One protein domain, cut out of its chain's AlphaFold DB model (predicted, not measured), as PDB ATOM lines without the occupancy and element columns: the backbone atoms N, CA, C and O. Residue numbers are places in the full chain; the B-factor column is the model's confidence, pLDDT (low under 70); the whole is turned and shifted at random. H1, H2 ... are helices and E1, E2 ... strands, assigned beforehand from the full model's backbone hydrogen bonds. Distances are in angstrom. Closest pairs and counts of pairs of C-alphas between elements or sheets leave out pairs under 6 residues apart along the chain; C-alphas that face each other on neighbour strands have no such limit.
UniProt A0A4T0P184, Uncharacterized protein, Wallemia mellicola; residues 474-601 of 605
ATOM      1  N   SER A 474      35.206 -39.938 -21.363       91.81
ATOM      2  CA  SER A 474      34.429 -39.224 -22.387       91.81
ATOM      3  C   SER A 474      32.970 -39.045 -21.959       91.81
ATOM      4  O   SER A 474      32.364 -39.955 -21.394       91.81
ATOM      5  N   LYS A 475      32.369 -37.902 -22.309       90.88
ATOM      6  CA  LYS A 475      30.957 -37.595 -22.019       90.88
ATOM      7  C   LYS A 475      29.987 -38.606 -22.624       90.88
ATOM      8  O   LYS A 475      28.963 -38.888 -22.018       90.88
ATOM      9  N   ASP A 476      30.327 -39.175 -23.777       91.94
ATOM     10  CA  ASP A 476      29.479 -40.150 -24.476       91.94
ATOM     11  C   ASP A 476      29.339 -41.466 -23.696       91.94
ATOM     12  O   ASP A 476      28.424 -42.246 -23.942       91.94
ATOM     13  N   LYS A 477      30.235 -41.710 -22.730       93.25
ATOM     14  CA  LYS A 477      30.188 -42.855 -21.813       93.25
ATOM     15  C   LYS A 477      29.396 -42.574 -20.531       93.25
ATOM     16  O   LYS A 477      29.304 -43.459 -19.678       93.25
ATOM     17  N   VAL A 478      28.825 -41.377 -20.392       94.06
ATOM     18  CA  VAL A 478      28.098 -40.924 -19.203       94.06
ATOM     19  C   VAL A 478      26.625 -40.736 -19.545       94.06
ATOM     20  O   VAL A 478      26.263 -39.828 -20.283       94.06
ATOM     21  N   CYS A 479      25.764 -41.568 -18.973       95.38
ATOM     22  CA  CYS A 479      24.323 -41.491 -19.169       95.38
ATOM     23  C   CYS A 479      23.673 -40.603 -18.103       95.38
ATOM     24  O   CYS A 479      23.767 -40.887 -16.908       95.38
ATOM     25  N   LEU A 480      22.958 -39.558 -18.514       94.56
ATOM     26  CA  LEU A 480      22.116 -38.756 -17.629       94.56
ATOM     27  C   LEU A 480      20.733 -39.400 -17.507       94.56
ATOM     28  O   LEU A 480      20.035 -39.570 -18.508       94.56
ATOM     29  N   LEU A 481      20.316 -39.726 -16.283       94.25
ATOM     30  CA  LEU A 481      18.963 -40.217 -16.046       94.25
ATOM     31  C   LEU A 481      18.003 -39.059 -15.819       94.25
ATOM     32  O   LEU A 481      18.089 -38.326 -14.832       94.25
ATOM     33  N   ASP A 482      17.095 -38.901 -16.774       91.12
ATOM     34  CA  ASP A 482      16.245 -37.732 -16.906       91.12
ATOM     35  C   ASP A 482      14.805 -38.145 -17.246       91.12
ATOM     36  O   ASP A 482      14.584 -38.783 -18.277       91.12
ATOM     37  N   PRO A 483      13.802 -37.753 -16.435       87.69
ATOM     38  CA  PRO A 483      12.395 -38.010 -16.738       87.69
ATOM     39  C   PRO A 483      11.914 -37.461 -18.092       87.69
ATOM     40  O   PRO A 483      10.891 -37.920 -18.588       87.69
ATOM     41  N   LYS A 484      12.611 -36.472 -18.676       88.44
ATOM     42  CA  LYS A 484      12.280 -35.891 -19.992       88.44
ATOM     43  C   LYS A 484      13.128 -36.428 -21.151       88.44
ATOM     44  O   LYS A 484      13.024 -35.888 -22.250       88.44
ATOM     45  N   ALA A 485      13.991 -37.416 -20.924       91.62
ATOM     46  CA  ALA A 485      14.698 -38.066 -22.025       91.62
ATOM     47  C   ALA A 485      13.708 -38.802 -22.946       91.62
ATOM     48  O   ALA A 485      12.654 -39.243 -22.494       91.62
ATOM     49  N   GLU A 486      14.052 -38.934 -24.227       90.62
ATOM     50  CA  GLU A 486      13.197 -39.589 -25.230       90.62
ATOM     51  C   GLU A 486      13.293 -41.118 -25.181       90.62
ATOM     52  O   GLU A 486      12.317 -41.811 -25.460       90.62
ATOM     53  N   GLU A 487      14.463 -41.651 -24.821       94.25
ATOM     54  CA  GLU A 487      14.730 -43.089 -24.833       94.25
ATOM     55  C   GLU A 487      14.654 -43.700 -23.430       94.25
ATOM     56  O   GLU A 487      15.193 -43.158 -22.461       94.25
ATOM     57  N   GLU A 488      14.025 -44.869 -23.326       94.81
ATOM     58  CA  GLU A 488      13.989 -45.671 -22.102       94.81
ATOM     59  C   GLU A 488      15.343 -46.333 -21.838       94.81
ATOM     60  O   GLU A 488      16.017 -46.762 -22.778       94.81
ATOM     61  N   ILE A 489      15.728 -46.460 -20.563       95.44
ATOM     62  CA  ILE A 489      16.908 -47.243 -20.182       95.44
ATOM     63  C   ILE A 489      16.751 -48.721 -20.575       95.44
ATOM     64  O   ILE A 489      15.718 -49.344 -20.324       95.44
ATOM     65  N   LYS A 490      17.795 -49.311 -21.160       94.50
ATOM     66  CA  LYS A 490      17.789 -50.711 -21.605       94.50
ATOM     67  C   LYS A 490      18.936 -51.505 -20.988       94.50
ATOM     68  O   LYS A 490      19.994 -50.944 -20.727       94.50
ATOM     69  N   PRO A 491      18.805 -52.833 -20.834       94.00
ATOM     70  CA  PRO A 491      19.920 -53.681 -20.405       94.00
ATOM     71  C   PRO A 491      21.162 -53.591 -21.313       94.00
ATOM     72  O   PRO A 491      22.281 -53.810 -20.850       94.00
ATOM     73  N   GLU A 492      20.969 -53.263 -22.593       93.94
ATOM     74  CA  GLU A 492      22.019 -53.050 -23.605       93.94
ATOM     75  C   GLU A 492      22.858 -51.787 -23.334       93.94
ATOM     76  O   GLU A 492      24.002 -51.692 -23.768       93.94
ATOM     77  N   ASP A 493      22.334 -50.828 -22.562       92.56
ATOM     78  CA  ASP A 493      23.026 -49.572 -22.261       92.56
ATOM     79  C   ASP A 493      24.295 -49.772 -21.407       92.56
ATOM     80  O   ASP A 493      25.122 -48.865 -21.340       92.56
ATOM     81  N   LEU A 494      24.499 -50.960 -20.815       90.81
ATOM     82  CA  LEU A 494      25.756 -51.315 -20.137       90.81
ATOM     83  C   LEU A 494      26.961 -51.308 -21.094       90.81
ATOM     84  O   LEU A 494      28.069 -50.982 -20.677       90.81
ATOM     85  N   ASP A 495      26.756 -51.664 -22.363       90.50
ATOM     86  CA  ASP A 495      27.843 -51.714 -23.349       90.50
ATOM     87  C   ASP A 495      28.202 -50.295 -23.838       90.50
ATOM     88  O   ASP A 495      29.342 -49.990 -24.217       90.50
ATOM     89  N   ASN A 496      27.222 -49.390 -23.769       91.06
ATOM     90  CA  ASN A 496      27.342 -48.013 -24.225       91.06
ATOM     91  C   ASN A 496      27.905 -47.093 -23.140       91.06
ATOM     92  O   ASN A 496      28.808 -46.309 -23.440       91.06
ATOM     93  N   PHE A 497      27.440 -47.216 -21.893       94.81
ATOM     94  CA  PHE A 497      27.747 -46.285 -20.806       94.81
ATOM     95  C   PHE A 497      28.460 -46.962 -19.638       94.81
ATOM     96  O   PHE A 497      28.060 -48.023 -19.170       94.81
ATOM     97  N   SER A 498      29.494 -46.300 -19.120       91.31
ATOM     98  CA  SER A 498      30.201 -46.732 -17.911       91.31
ATOM     99  C   SER A 498      29.710 -46.018 -16.652       91.31
ATOM    100  O   SER A 498      29.843 -46.562 -15.560       91.31
ATOM    101  N   HIS A 499      29.135 -44.819 -16.792       92.56
ATOM    102  CA  HIS A 499      28.698 -43.991 -15.668       92.56
ATOM    103  C   HIS A 499      27.248 -43.552 -15.845       92.56
ATOM    104  O   HIS A 499      26.817 -43.232 -16.951       92.56
ATOM    105  N   PHE A 500      26.515 -43.486 -14.735       93.94
ATOM    106  CA  PHE A 500      25.129 -43.029 -14.692       93.94
ATOM    107  C   PHE A 500      25.012 -41.860 -13.716       93.94
ATOM    108  O   PHE A 500      25.384 -41.973 -12.549       93.94
ATOM    109  N   VAL A 501      24.497 -40.733 -14.200       92.94
ATOM    110  CA  VAL A 501      24.352 -39.494 -13.434       92.94
ATOM    111  C   VAL A 501      22.888 -39.298 -13.070       92.94
ATOM    112  O   VAL A 501      22.009 -39.313 -13.930       92.94
ATOM    113  N   PHE A 502      22.641 -39.060 -11.784       91.38
ATOM    114  CA  PHE A 502      21.319 -38.783 -11.233       91.38
ATOM    115  C   PHE A 502      21.264 -37.320 -10.787       91.38
ATOM    116  O   PHE A 502      22.077 -36.880  -9.976       91.38
ATOM    117  N   GLY A 503      20.312 -36.558 -11.327       82.31
ATOM    118  CA  GLY A 503      20.078 -35.153 -10.980       82.31
ATOM    119  C   GLY A 503      18.714 -34.931 -10.328       82.31
ATOM    120  O   GLY A 503      17.872 -35.823 -10.317       82.31
ATOM    121  N   GLY A 504      18.480 -33.728  -9.794       72.75
ATOM    122  CA  GLY A 504      17.177 -33.372  -9.216       72.75
ATOM    123  C   GLY A 504      16.875 -34.076  -7.888       72.75
ATOM    124  O   GLY A 504      15.797 -34.635  -7.706       72.75
ATOM    125  N   ILE A 505      17.836 -34.050  -6.961       75.81
ATOM    126  CA  ILE A 505      17.740 -34.688  -5.639       75.81
ATOM    127  C   ILE A 505      16.623 -34.029  -4.805       75.81
ATOM    128  O   ILE A 505      16.449 -32.809  -4.855       75.81
ATOM    129  N   LEU A 506      15.875 -34.831  -4.032       74.75
ATOM    130  CA  LEU A 506      14.707 -34.403  -3.237       74.75
ATOM    131  C   LEU A 506      13.636 -33.700  -4.084       74.75
ATOM    132  O   LEU A 506      13.314 -32.542  -3.827       74.75
ATOM    133  N   GLY A 507      13.142 -34.350  -5.140       74.94
ATOM    134  CA  GLY A 507      12.179 -33.748  -6.069       74.94
ATOM    135  C   GLY A 507      10.834 -33.375  -5.426       74.94
ATOM    136  O   GLY A 507      10.386 -34.042  -4.506       74.94
ATOM    137  N   ASP A 508      10.185 -32.321  -5.921       81.62
ATOM    138  CA  ASP A 508       8.842 -31.888  -5.492       81.62
ATOM    139  C   ASP A 508       7.736 -32.673  -6.221       81.62
ATOM    140  O   ASP A 508       8.013 -33.284  -7.254       81.62
ATOM    141  N   ASP A 509       6.496 -32.573  -5.732       81.31
ATOM    142  CA  ASP A 509       5.273 -32.932  -6.460       81.31
ATOM    143  C   ASP A 509       4.382 -31.676  -6.628       81.31
ATOM    144  O   ASP A 509       4.014 -31.052  -5.627       81.31
ATOM    145  N   PRO A 510       4.069 -31.233  -7.863       85.00
ATOM    146  CA  PRO A 510       4.558 -31.757  -9.139       85.00
ATOM    147  C   PRO A 510       6.055 -31.449  -9.389       85.00
ATOM    148  O   PRO A 510       6.583 -30.450  -8.881       85.00
ATOM    149  N   PRO A 511       6.752 -32.252 -10.218       84.00
ATOM    150  CA  PRO A 511       8.181 -32.091 -10.476       84.00
ATOM    151  C   PRO A 511       8.558 -30.730 -11.080       84.00
ATOM    152  O   PRO A 511       8.021 -30.299 -12.100       84.00
ATOM    153  N   ARG A 512       9.583 -30.084 -10.504       85.25
ATOM    154  CA  ARG A 512      10.113 -28.770 -10.941       85.25
ATOM    155  C   ARG A 512      11.195 -28.821 -12.028       85.25
ATOM    156  O   ARG A 512      11.819 -27.804 -12.320       85.25
ATOM    157  N   ASP A 513      11.452 -29.995 -12.601       86.62
ATOM    158  CA  ASP A 513      12.448 -30.201 -13.665       86.62
ATOM    159  C   ASP A 513      13.874 -29.718 -13.309       86.62
ATOM    160  O   ASP A 513      14.580 -29.153 -14.142       86.62
ATOM    161  N   ARG A 514      14.318 -29.923 -12.058       85.31
ATOM    162  CA  ARG A 514      15.657 -29.500 -11.591       85.31
ATOM    163  C   ARG A 514      16.808 -30.171 -12.354       85.31
ATOM    164  O   ARG A 514      17.857 -29.565 -12.536       85.31
ATOM    165  N   THR A 515      16.595 -31.372 -12.891       87.38
ATOM    166  CA  THR A 515      17.570 -32.095 -13.729       87.38
ATOM    167  C   THR A 515      17.957 -31.332 -15.005       87.38
ATOM    168  O   THR A 515      19.034 -31.572 -15.552       87.38
ATOM    169  N   LYS A 516      17.163 -30.337 -15.444       87.94
ATOM    170  CA  LYS A 516      17.482 -29.482 -16.604       87.94
ATOM    171  C   LYS A 516      18.853 -28.807 -16.514       87.94
ATOM    172  O   LYS A 516      19.466 -28.538 -17.543       87.94
ATOM    173  N   GLU A 517      19.346 -28.556 -15.302       87.56
ATOM    174  CA  GLU A 517      20.659 -27.951 -15.077       87.56
ATOM    175  C   GLU A 517      21.814 -28.822 -15.578       87.56
ATOM    176  O   GLU A 517      22.874 -28.285 -15.896       87.56
ATOM    177  N   LEU A 518      21.611 -30.141 -15.689       88.69
ATOM    178  CA  LEU A 518      22.608 -31.082 -16.194       88.69
ATOM    179  C   LEU A 518      22.532 -31.282 -17.715       88.69
ATOM    180  O   LEU A 518      23.543 -31.619 -18.330       88.69
ATOM    181  N   ARG A 519      21.385 -30.996 -18.352       88.25
ATOM    182  CA  ARG A 519      21.213 -31.124 -19.816       88.25
ATOM    183  C   ARG A 519      22.191 -30.251 -20.601       88.25
ATOM    184  O   ARG A 519      22.638 -30.637 -21.675       88.25
ATOM    185  N   LYS A 520      22.583 -29.100 -20.039       88.50
ATOM    186  CA  LYS A 520      23.540 -28.159 -20.652       88.50
ATOM    187  C   LYS A 520      24.918 -28.771 -20.937       88.50
ATOM    188  O   LYS A 520      25.666 -28.221 -21.737       88.50
ATOM    189  N   TYR A 521      25.269 -29.879 -20.280       86.69
ATOM    190  CA  TYR A 521      26.564 -30.539 -20.456       86.69
ATOM    191  C   TYR A 521      26.609 -31.504 -21.651       86.69
ATOM    192  O   TYR A 521      27.711 -31.887 -22.056       86.69
ATOM    193  N   GLY A 522      25.448 -31.828 -22.241       89.38
ATOM    194  CA  GLY A 522      25.336 -32.632 -23.461       89.38
ATOM    195  C   GLY A 522      25.509 -34.139 -23.255       89.38
ATOM    196  O   GLY A 522      25.982 -34.813 -24.162       89.38
ATOM    197  N   PHE A 523      25.179 -34.665 -22.074       92.25
ATOM    198  CA  PHE A 523      25.206 -36.108 -21.821       92.25
ATOM    199  C   PHE A 523      24.069 -36.830 -22.566       92.25
ATOM    200  O   PHE A 523      22.951 -36.304 -22.592       92.25
ATOM    201  N   PRO A 524      24.305 -38.040 -23.105       93.81
ATOM    202  CA  PRO A 524      23.239 -38.936 -23.547       93.81
ATOM    203  C   PRO A 524      22.197 -39.162 -22.443       93.81
ATOM    204  O   PRO A 524      22.551 -39.416 -21.292       93.81
ATOM    205  N   GLY A 525      20.911 -39.045 -22.781       93.44
ATOM    206  CA  GLY A 525      19.806 -39.145 -21.824       93.44
ATOM    207  C   GLY A 525      19.057 -40.479 -21.897       93.44
ATOM    208  O   GLY A 525      18.804 -40.987 -22.992       93.44
ATOM    209  N   ARG A 526      18.646 -41.011 -20.740       95.75
ATOM    210  CA  ARG A 526      17.683 -42.123 -20.623       95.75
ATOM    211  C   ARG A 526      16.629 -41.826 -19.564       95.75
ATOM    212  O   ARG A 526      16.949 -41.236 -18.533       95.75
ATOM    213  N   HIS A 527      15.391 -42.267 -19.774       94.50
ATOM    214  CA  HIS A 527      14.329 -42.154 -18.775       94.50
ATOM    215  C   HIS A 527      14.103 -43.473 -18.023       94.50
ATOM    216  O   HIS A 527      14.236 -44.565 -18.577       94.50
ATOM    217  N   LEU A 528      13.687 -43.369 -16.755       94.19
ATOM    218  CA  LEU A 528      13.277 -44.498 -15.900       94.19
ATOM    219  C   LEU A 528      11.751 -44.699 -15.866       94.19
ATOM    220  O   LEU A 528      11.215 -45.394 -15.004       94.19
ATOM    221  N   GLY A 529      11.048 -44.075 -16.811       90.88
ATOM    222  CA  GLY A 529       9.593 -44.098 -16.933       90.88
ATOM    223  C   GLY A 529       8.967 -42.742 -16.614       90.88
ATOM    224  O   GLY A 529       9.638 -41.809 -16.184       90.88
ATOM    225  N   ALA A 530       7.655 -42.637 -16.842       86.31
ATOM    226  CA  ALA A 530       6.927 -41.370 -16.732       86.31
ATOM    227  C   ALA A 530       6.669 -40.912 -15.284       86.31
ATOM    228  O   ALA A 530       6.436 -39.728 -15.041       86.31
ATOM    229  N   ARG A 531       6.671 -41.841 -14.316       89.75
ATOM    230  CA  ARG A 531       6.467 -41.524 -12.897       89.75
ATOM    231  C   ARG A 531       7.788 -41.191 -12.217       89.75
ATOM    232  O   ARG A 531       8.784 -41.887 -12.397       89.75
ATOM    233  N   GLN A 532       7.764 -40.139 -11.410       89.56
ATOM    234  CA  GLN A 532       8.916 -39.677 -10.652       89.56
ATOM    235  C   GLN A 532       9.310 -40.699  -9.582       89.56
ATOM    236  O   GLN A 532       8.460 -41.252  -8.890       89.56
ATOM    237  N   MET A 533      10.615 -40.913  -9.438       91.12
ATOM    238  CA  MET A 533      11.208 -41.783  -8.425       91.12
ATOM    239  C   MET A 533      12.045 -40.948  -7.456       91.12
ATOM    240  O   MET A 533      12.613 -39.919  -7.836       91.12
ATOM    241  N   SER A 534      12.172 -41.413  -6.216       89.06
ATOM    242  CA  SER A 534      13.223 -40.949  -5.310       89.06
ATOM    243  C   SER A 534      14.608 -41.367  -5.830       89.06
ATOM    244  O   SER A 534      14.730 -42.296  -6.629       89.06
ATOM    245  N   THR A 535      15.676 -40.684  -5.404       89.50
ATOM    246  CA  THR A 535      17.034 -40.933  -5.927       89.50
ATOM    247  C   THR A 535      17.530 -42.356  -5.644       89.50
ATOM    248  O   THR A 535      18.164 -42.967  -6.500       89.50
ATOM    249  N   ASP A 536      17.204 -42.912  -4.479       89.50
ATOM    250  CA  ASP A 536      17.507 -44.298  -4.107       89.50
ATOM    251  C   ASP A 536      16.732 -45.313  -4.961       89.50
ATOM    252  O   ASP A 536      17.317 -46.279  -5.454       89.50
ATOM    253  N   THR A 537      15.444 -45.066  -5.214       92.38
ATOM    254  CA  THR A 537      14.627 -45.892  -6.112       92.38
ATOM    255  C   THR A 537      15.153 -45.831  -7.541       92.38
ATOM    256  O   THR A 537      15.265 -46.867  -8.198       92.38
ATOM    257  N   ALA A 538      15.517 -44.640  -8.022       93.25
ATOM    258  CA  ALA A 538      16.103 -44.460  -9.340       93.25
ATOM    259  C   ALA A 538      17.406 -45.262  -9.467       93.25
ATOM    260  O   ALA A 538      17.544 -46.059 -10.392       93.25
ATOM    261  N   LEU A 539      18.315 -45.142  -8.493       92.19
ATOM    262  CA  LEU A 539      19.562 -45.909  -8.447       92.19
ATOM    263  C   LEU A 539      19.307 -47.424  -8.425       92.19
ATOM    264  O   LEU A 539      19.912 -48.179  -9.189       92.19
ATOM    265  N   GLY A 540      18.380 -47.878  -7.578       92.38
ATOM    266  CA  GLY A 540      18.006 -49.285  -7.466       92.38
ATOM    267  C   GLY A 540      17.346 -49.846  -8.729       92.38
ATOM    268  O   GLY A 540      17.507 -51.033  -9.022       92.38
ATOM    269  N   THR A 541      16.624 -49.006  -9.474       94.88
ATOM    270  CA  THR A 541      15.999 -49.356 -10.756       94.88
ATOM    271  C   THR A 541      17.059 -49.469 -11.840       94.88
ATOM    272  O   THR A 541      17.134 -50.494 -12.510       94.88
ATOM    273  N   THR A 542      17.954 -48.486 -11.944       94.94
ATOM    274  CA  THR A 542      19.093 -48.519 -12.870       94.94
ATOM    275  C   THR A 542      19.952 -49.751 -12.649       94.94
ATOM    276  O   THR A 542      20.275 -50.442 -13.607       94.94
ATOM    277  N   LYS A 543      20.261 -50.099 -11.394       93.38
ATOM    278  CA  LYS A 543      20.990 -51.333 -11.078       93.38
ATOM    279  C   LYS A 543      20.255 -52.575 -11.601       93.38
ATOM    280  O   LYS A 543      20.877 -53.411 -12.248       93.38
ATOM    281  N   ARG A 544      18.944 -52.690 -11.363       93.19
ATOM    282  CA  ARG A 544      18.142 -53.834 -11.839       93.19
ATOM    283  C   ARG A 544      18.122 -53.940 -13.363       93.19
ATOM    284  O   ARG A 544      18.162 -55.046 -13.894       93.19
ATOM    285  N   VAL A 545      18.095 -52.808 -14.061       95.06
ATOM    286  CA  VAL A 545      18.109 -52.805 -15.527       95.06
ATOM    287  C   VAL A 545      19.488 -53.134 -16.087       95.06
ATOM    288  O   VAL A 545      19.632 -54.000 -16.945       95.06
ATOM    289  N   ILE A 546      20.513 -52.451 -15.591       94.00
ATOM    290  CA  ILE A 546      21.857 -52.464 -16.169       94.00
ATOM    291  C   ILE A 546      22.669 -53.673 -15.703       94.00
ATOM    292  O   ILE A 546      23.302 -54.343 -16.523       94.00
ATOM    293  N   VAL A 547      22.640 -53.959 -14.399       89.69
ATOM    294  CA  VAL A 547      23.433 -55.021 -13.761       89.69
ATOM    295  C   VAL A 547      22.654 -56.329 -13.730       89.69
ATOM    296  O   VAL A 547      23.168 -57.346 -14.184       89.69
ATOM    297  N   ASP A 548      21.402 -56.304 -13.261       91.12
ATOM    298  CA  ASP A 548      20.581 -57.524 -13.167       91.12
ATOM    299  C   ASP A 548      19.919 -57.894 -14.513       91.12
ATOM    300  O   ASP A 548      19.217 -58.901 -14.603       91.12
ATOM    301  N   LYS A 549      20.148 -57.088 -15.564       92.38
ATOM    302  CA  LYS A 549      19.675 -57.282 -16.947       92.38
ATOM    303  C   LYS A 549      18.158 -57.456 -17.091       92.38
ATOM    304  O   LYS A 549      17.697 -58.078 -18.046       92.38
ATOM    305  N   LYS A 550      17.372 -56.879 -16.179       92.62
ATOM    306  CA  LYS A 550      15.903 -56.888 -16.254       92.62
ATOM    307  C   LYS A 550      15.384 -55.747 -17.117       92.62
ATOM    308  O   LYS A 550      15.888 -54.631 -17.043       92.62
ATOM    309  N   LYS A 551      14.343 -55.976 -17.913       93.25
ATOM    310  CA  LYS A 551      13.696 -54.861 -18.628       93.25
ATOM    311  C   LYS A 551      12.910 -53.998 -17.643       93.25
ATOM    312  O   LYS A 551      12.396 -54.513 -16.654       93.25
ATOM    313  N   LEU A 552      12.769 -52.699 -17.920       91.81
ATOM    314  CA  LEU A 552      12.062 -51.780 -17.019       91.81
ATOM    315  C   LEU A 552      10.616 -52.235 -16.748       91.81
ATOM    316  O   LEU A 552      10.159 -52.176 -15.611       91.81
ATOM    317  N   GLY A 553       9.928 -52.752 -17.770       90.38
ATOM    318  CA  GLY A 553       8.569 -53.292 -17.647       90.38
ATOM    319  C   GLY A 553       8.441 -54.597 -16.847       90.38
ATOM    320  O   GLY A 553       7.327 -54.982 -16.517       90.38
ATOM    321  N   GLU A 554       9.548 -55.274 -16.526       91.44
ATOM    322  CA  GLU A 554       9.572 -56.498 -15.703       91.44
ATOM    323  C   GLU A 554       9.854 -56.201 -14.219       91.44
ATOM    324  O   GLU A 554       9.925 -57.116 -13.396       91.44
ATOM    325  N   ILE A 555      10.087 -54.934 -13.869       92.81
ATOM    326  CA  ILE A 555      10.375 -54.516 -12.500       92.81
ATOM    327  C   ILE A 555       9.060 -54.200 -11.787       92.81
ATOM    328  O   ILE A 555       8.275 -53.368 -12.237       92.81
ATOM    329  N   ASP A 556       8.853 -54.834 -10.635       93.38
ATOM    330  CA  ASP A 556       7.687 -54.582  -9.794       93.38
ATOM    331  C   ASP A 556       7.817 -53.244  -9.057       93.38
ATOM    332  O   ASP A 556       8.718 -53.042  -8.231       93.38
ATOM    333  N   PHE A 557       6.869 -52.348  -9.326       95.00
ATOM    334  CA  PHE A 557       6.778 -51.026  -8.719       95.00
ATOM    335  C   PHE A 557       5.519 -50.870  -7.870       95.00
ATOM    336  O   PHE A 557       4.498 -51.518  -8.098       95.00
ATOM    337  N   ILE A 558       5.595 -49.958  -6.905       94.12
ATOM    338  CA  ILE A 558       4.461 -49.462  -6.134       94.12
ATOM    339  C   ILE A 558       4.402 -47.955  -6.356       94.12
ATOM    340  O   ILE A 558       5.326 -47.230  -5.979       94.12
ATOM    341  N   ASP A 559       3.322 -47.510  -6.990       93.75
ATOM    342  CA  ASP A 559       3.088 -46.106  -7.310       93.75
ATOM    343  C   ASP A 559       2.250 -45.450  -6.217       93.75
ATOM    344  O   ASP A 559       1.241 -46.007  -5.783       93.75
ATOM    345  N   ASP A 560       2.682 -44.263  -5.802       91.88
ATOM    346  CA  ASP A 560       1.975 -43.381  -4.880       91.88
ATOM    347  C   ASP A 560       1.533 -44.066  -3.558       91.88
ATOM    348  O   ASP A 560       0.354 -43.997  -3.191       91.88
ATOM    349  N   PRO A 561       2.425 -44.781  -2.828       92.75
ATOM    350  CA  PRO A 561       2.015 -45.536  -1.650       92.75
ATOM    351  C   PRO A 561       1.560 -44.632  -0.497       92.75
ATOM    352  O   PRO A 561       2.260 -43.701  -0.094       92.75
ATOM    353  N   THR A 562       0.438 -44.998   0.123       91.81
ATOM    354  CA  THR A 562      -0.002 -44.440   1.409       91.81
ATOM    355  C   THR A 562       0.570 -45.263   2.564       91.81
ATOM    356  O   THR A 562       0.209 -46.426   2.766       91.81
ATOM    357  N   ILE A 563       1.440 -44.653   3.366       90.00
ATOM    358  CA  ILE A 563       1.991 -45.256   4.582       90.00
ATOM    359  C   ILE A 563       1.063 -44.924   5.747       90.00
ATOM    360  O   ILE A 563       0.943 -43.768   6.143       90.00
ATOM    361  N   VAL A 564       0.412 -45.939   6.314       88.50
ATOM    362  CA  VAL A 564      -0.484 -45.783   7.468       88.50
ATOM    363  C   VAL A 564       0.274 -46.111   8.752       88.50
ATOM    364  O   VAL A 564       0.735 -47.238   8.928       88.50
ATOM    365  N   PHE A 565       0.382 -45.141   9.662       86.44
ATOM    366  CA  PHE A 565       1.028 -45.326  10.966       86.44
ATOM    367  C   PHE A 565       0.010 -45.672  12.053       86.44
ATOM    368  O   PHE A 565       0.231 -46.579  12.858       86.44
ATOM    369  N   THR A 566      -1.126 -44.971  12.061       85.50
ATOM    370  CA  THR A 566      -2.240 -45.187  12.991       85.50
ATOM    371  C   THR A 566      -3.573 -45.041  12.256       85.50
ATOM    372  O   THR A 566      -3.617 -44.673  11.087       85.50
ATOM    373  N   ALA A 567      -4.698 -45.298  12.929       83.12
ATOM    374  CA  ALA A 567      -6.024 -45.079  12.340       83.12
ATOM    375  C   ALA A 567      -6.316 -43.601  11.999       83.12
ATOM    376  O   ALA A 567      -7.304 -43.316  11.325       83.12
ATOM    377  N   GLN A 568      -5.503 -42.667  12.505       82.31
ATOM    378  CA  GLN A 568      -5.674 -41.225  12.320       82.31
ATOM    379  C   GLN A 568      -4.543 -40.592  11.500       82.31
ATOM    380  O   GLN A 568      -4.721 -39.478  11.012       82.31
ATOM    381  N   GLU A 569      -3.416 -41.286  11.329       83.81
ATOM    382  CA  GLU A 569      -2.204 -40.743  10.719       83.81
ATOM    383  C   GLU A 569      -1.727 -41.621   9.566       83.81
ATOM    384  O   GLU A 569      -1.404 -42.805   9.731       83.81
ATOM    385  N   SER A 570      -1.640 -41.002   8.396       89.19
ATOM    386  CA  SER A 570      -1.085 -41.593   7.190       89.19
ATOM    387  C   SER A 570      -0.364 -40.536   6.365       89.19
ATOM    388  O   SER A 570      -0.708 -39.355   6.430       89.19
ATOM    389  N   VAL A 571       0.609 -40.969   5.570       90.00
ATOM    390  CA  VAL A 571       1.358 -40.114   4.645       90.00
ATOM    391  C   VAL A 571       1.246 -40.695   3.249       90.00
ATOM    392  O   VAL A 571       1.571 -41.863   3.042       90.00
ATOM    393  N   ASP A 572       0.797 -39.871   2.309       90.00
ATOM    394  CA  ASP A 572       0.817 -40.194   0.888       90.00
ATOM    395  C   ASP A 572       2.189 -39.819   0.327       90.00
ATOM    396  O   ASP A 572       2.639 -38.683   0.480       90.00
ATOM    397  N   MET A 573       2.867 -40.782  -0.292       89.56
ATOM    398  CA  MET A 573       4.183 -40.585  -0.893       89.56
ATOM    399  C   MET A 573       4.018 -40.534  -2.416       89.56
ATOM    400  O   MET A 573       3.946 -41.603  -3.012       89.56
ATOM    401  N   PRO A 574       3.961 -39.354  -3.064       90.38
ATOM    402  CA  PRO A 574       3.636 -39.207  -4.491       90.38
ATOM    403  C   PRO A 574       4.830 -39.541  -5.406       90.38
ATOM    404  O   PRO A 574       5.270 -38.740  -6.232       90.38
ATOM    405  N   TYR A 575       5.418 -40.718  -5.206       91.19
ATOM    406  CA  TYR A 575       6.541 -41.229  -5.981       91.19
ATOM    407  C   TYR A 575       6.347 -42.712  -6.276       91.19
ATOM    408  O   TYR A 575       5.656 -43.444  -5.567       91.19
ATOM    409  N   ARG A 576       7.039 -43.171  -7.312       93.38
ATOM    410  CA  ARG A 576       7.220 -44.587  -7.607       93.38
ATOM    411  C   ARG A 576       8.334 -45.160  -6.736       93.38
ATOM    412  O   ARG A 576       9.424 -44.590  -6.691       93.38
ATOM    413  N   TYR A 577       8.068 -46.307  -6.114       94.25
ATOM    414  CA  TYR A 577       9.017 -47.092  -5.320       94.25
ATOM    415  C   TYR A 577       9.184 -48.495  -5.900       94.25
ATOM    416  O   TYR A 577       8.264 -49.048  -6.501       94.25
ATOM    417  N   LEU A 578      10.351 -49.099  -5.684       93.88
ATOM    418  CA  LEU A 578      10.551 -50.526  -5.942       93.88
ATOM    419  C   LEU A 578       9.768 -51.359  -4.924       93.88
ATOM    420  O   LEU A 578       9.665 -50.971  -3.764       93.88
ATOM    421  N   ASN A 579       9.259 -52.519  -5.327       92.19
ATOM    422  CA  ASN A 579       8.675 -53.480  -4.394       92.19
ATOM    423  C   ASN A 579       9.784 -54.231  -3.626       92.19
ATOM    424  O   ASN A 579      10.761 -54.694  -4.218       92.19
ATOM    425  N   ASP A 580       9.630 -54.369  -2.307       86.81
ATOM    426  CA  ASP A 580      10.534 -55.132  -1.435       86.81
ATOM    427  C   ASP A 580      10.361 -56.664  -1.540       86.81
ATOM    428  O   ASP A 580      11.085 -57.422  -0.900       86.81
ATOM    429  N   GLY A 581       9.406 -57.124  -2.356       85.88
ATOM    430  CA  GLY A 581       9.038 -58.531  -2.526       85.88
ATOM    431  C   GLY A 581       7.919 -58.990  -1.586       85.88
ATOM    432  O   GLY A 581       7.387 -60.084  -1.755       85.88
ATOM    433  N   THR A 582       7.517 -58.153  -0.628       85.31
ATOM    434  CA  THR A 582       6.388 -58.393   0.286       85.31
ATOM    435  C   THR A 582       5.144 -57.582  -0.082       85.31
ATOM    436  O   THR A 582       4.126 -57.663   0.607       85.31
ATOM    437  N   GLY A 583       5.209 -56.815  -1.178       85.62
ATOM    438  CA  GLY A 583       4.158 -55.888  -1.591       85.62
ATOM    439  C   GLY A 583       4.250 -54.530  -0.895       85.62
ATOM    440  O   GLY A 583       3.257 -53.804  -0.864       85.62
ATOM    441  N   LYS A 584       5.409 -54.184  -0.318       88.06
ATOM    442  CA  LYS A 584       5.655 -52.890   0.328       88.06
ATOM    443  C   LYS A 584       6.715 -52.092  -0.427       88.06
ATOM    444  O   LYS A 584       7.576 -52.683  -1.083       88.06
ATOM    445  N   PRO A 585       6.666 -50.749  -0.355       92.31
ATOM    446  CA  PRO A 585       7.686 -49.923  -0.979       92.31
ATOM    447  C   PRO A 585       9.031 -50.149  -0.285       92.31
ATOM    448  O   PRO A 585       9.145 -50.044   0.937       92.31
ATOM    449  N   LEU A 586      10.053 -50.455  -1.075       91.56
ATOM    450  CA  LEU A 586      11.430 -50.573  -0.630       91.56
ATOM    451  C   LEU A 586      11.947 -49.179  -0.266       91.56
ATOM    452  O   LEU A 586      12.083 -48.317  -1.133       91.56
ATOM    453  N   MET A 587      12.232 -48.969   1.016       87.69
ATOM    454  CA  MET A 587      12.742 -47.709   1.555       87.69
ATOM    455  C   MET A 587      14.055 -47.937   2.297       87.69
ATOM    456  O   MET A 587      14.310 -49.029   2.811       87.69
ATOM    457  N   ALA A 588      14.880 -46.894   2.376       86.31
ATOM    458  CA  ALA A 588      16.094 -46.927   3.178       86.31
ATOM    459  C   ALA A 588      15.787 -47.231   4.665       86.31
ATOM    460  O   ALA A 588      14.763 -46.772   5.191       86.31
ATOM    461  N   PRO A 589      16.671 -47.962   5.372       84.38
ATOM    462  CA  PRO A 589      16.540 -48.172   6.811       84.38
ATOM    463  C   PRO A 589      16.422 -46.836   7.562       84.38
ATOM    464  O   PRO A 589      17.153 -45.894   7.263       84.38
ATOM    465  N   GLY A 590      15.504 -46.738   8.528       86.06
ATOM    466  CA  GLY A 590      15.264 -45.508   9.295       86.06
ATOM    467  C   GLY A 590      14.263 -44.531   8.662       86.06
ATOM    468  O   GLY A 590      13.788 -43.614   9.335       86.06
ATOM    469  N   MET A 591      13.919 -44.690   7.377       86.56
ATOM    470  CA  MET A 591      13.047 -43.741   6.671       86.56
ATOM    471  C   MET A 591      11.631 -43.696   7.261       86.56
ATOM    472  O   MET A 591      11.059 -42.620   7.428       86.56
ATOM    473  N   LEU A 592      11.076 -44.850   7.639       86.88
ATOM    474  CA  LEU A 592       9.750 -44.930   8.260       86.88
ATOM    475  C   LEU A 592       9.725 -44.245   9.631       86.88
ATOM    476  O   LEU A 592       8.771 -43.538   9.954       86.88
ATOM    477  N   GLU A 593      10.782 -44.415  10.425       88.06
ATOM    478  CA  GLU A 593      10.952 -43.753  11.716       88.06
ATOM    479  C   GLU A 593      11.075 -42.235  11.551       88.06
ATOM    480  O   GLU A 593      10.499 -41.481  12.337       88.06
ATOM    481  N   HIS A 594      11.783 -41.776  10.514       86.94
ATOM    482  CA  HIS A 594      11.898 -40.355  10.196       86.94
ATOM    483  C   HIS A 594      10.559 -39.736   9.800       86.94
ATOM    484  O   HIS A 594      10.215 -38.686  10.341       86.94
ATOM    485  N   ILE A 595       9.788 -40.392   8.928       87.00
ATOM    486  CA  ILE A 595       8.452 -39.925   8.529       87.00
ATOM    487  C   ILE A 595       7.522 -39.884   9.747       87.00
ATOM    488  O   ILE A 595       6.826 -38.895   9.963       87.00
ATOM    489  N   ARG A 596       7.558 -40.914  10.601       84.50
ATOM    490  CA  ARG A 596       6.779 -40.937  11.845       84.50
ATOM    491  C   ARG A 596       7.137 -39.777  12.773       84.50
ATOM    492  O   ARG A 596       6.255 -39.093  13.272       84.50
ATOM    493  N   LYS A 597       8.431 -39.531  12.977       85.19
ATOM    494  CA  LYS A 597       8.904 -38.418  13.807       85.19
ATOM    495  C   LYS A 597       8.528 -37.057  13.218       85.19
ATOM    496  O   LYS A 597       8.425 -36.088  13.963       85.19
ATOM    497  N   ASP A 598       8.373 -36.963  11.900       80.56
ATOM    498  CA  ASP A 598       7.901 -35.748  11.240       80.56
ATOM    499  C   ASP A 598       6.408 -35.506  11.491       80.56
ATOM    500  O   ASP A 598       6.025 -34.376  11.770       80.56
ATOM    501  N   LEU A 599       5.590 -36.564  11.517       79.12
ATOM    502  CA  LEU A 599       4.183 -36.485  11.932       79.12
ATOM    503  C   LEU A 599       4.016 -36.052  13.397       79.12
ATOM    504  O   LEU A 599       3.067 -35.339  13.714       79.12
ATOM    505  N   ASP A 600       4.953 -36.430  14.273       78.06
ATOM    506  CA  ASP A 600       4.966 -35.997  15.679       78.06
ATOM    507  C   ASP A 600       5.287 -34.495  15.840       78.06
ATOM    508  O   ASP A 600       5.103 -33.928  16.924       78.06
ATOM    509  N   LYS A 601       5.783 -33.817  14.791       70.19
ATOM    510  CA  LYS A 601       6.019 -32.369  14.837       70.19
ATOM    511  C   LYS A 601       4.682 -31.644  14.712       70.19
ATOM    512  O   LYS A 601       4.016 -31.679  13.682       70.19
TER     513      LYS A 601
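This is residues 474 to 601 of the 605 residues of an uncharacterized protein of Wallemia mellicola (UniProt A0A4T0P184). With little regular structure, this is an elongated, loop-rich body in which H3 packs between two small sheets, parallel E1 E2 toward one end and antiparallel E3 E6. The E4 E5 hairpin, with H4 near E5, makes the other end. The printed part has 128 residues, 49 in named elements: E1 H1 E2 H2 H3 E3 E4 E5 E6 H4, class mixed; it is compact, radius of gyration of the C-alphas 15.9 A, spans 52 by 30 by 22 A.

E1, residues 478 to 481, begins at C-alpha (28.098, -40.924, -19.203). H1 is 493 to 496, E2 499 to 502, H2 516 to 519, H3 535 to 546, 16.2 A long. E3 is 557 to 559, E4 562 to 564, E5 570 to 572, E6 576 to 578. H4, 591 to 599, 12.6 A long, ends at C-alpha (4.183, -36.485, 11.932).

E1, H1, E2 form a strand-helix-strand unit, two parallel strands with a helix between, its crossover right-handed; N 479 and O 499 are 2.8 A apart. The closest C-alphas of E1 and H2, Leu 480 and Leu 518, are 7.8 A apart; of E2 and H3, Phe 502 and Thr 535, 7.2 A; of H3 and E6, Thr 537 and Tyr 577, 5.8 A. Antiparallel E3 and E6 have N 558 and O 577 at 2.8 A. E3 runs on into E4 at 85 degrees; in hairpin E4 E5, N 563 and O 571 are 2.8 A apart. In H3 and H4 every O i to N i+4 pair is within hydrogen-bond range; H1 and H2 are too short for one.

The farthest C-alphas, Ser 474 and Ala 567, are 53.6 A apart. The printed part has no cut; links E1 to H1, E2 to H2, H2 to H3 and E6 to H4 are long. No printed residue is under 70 in pLDDT.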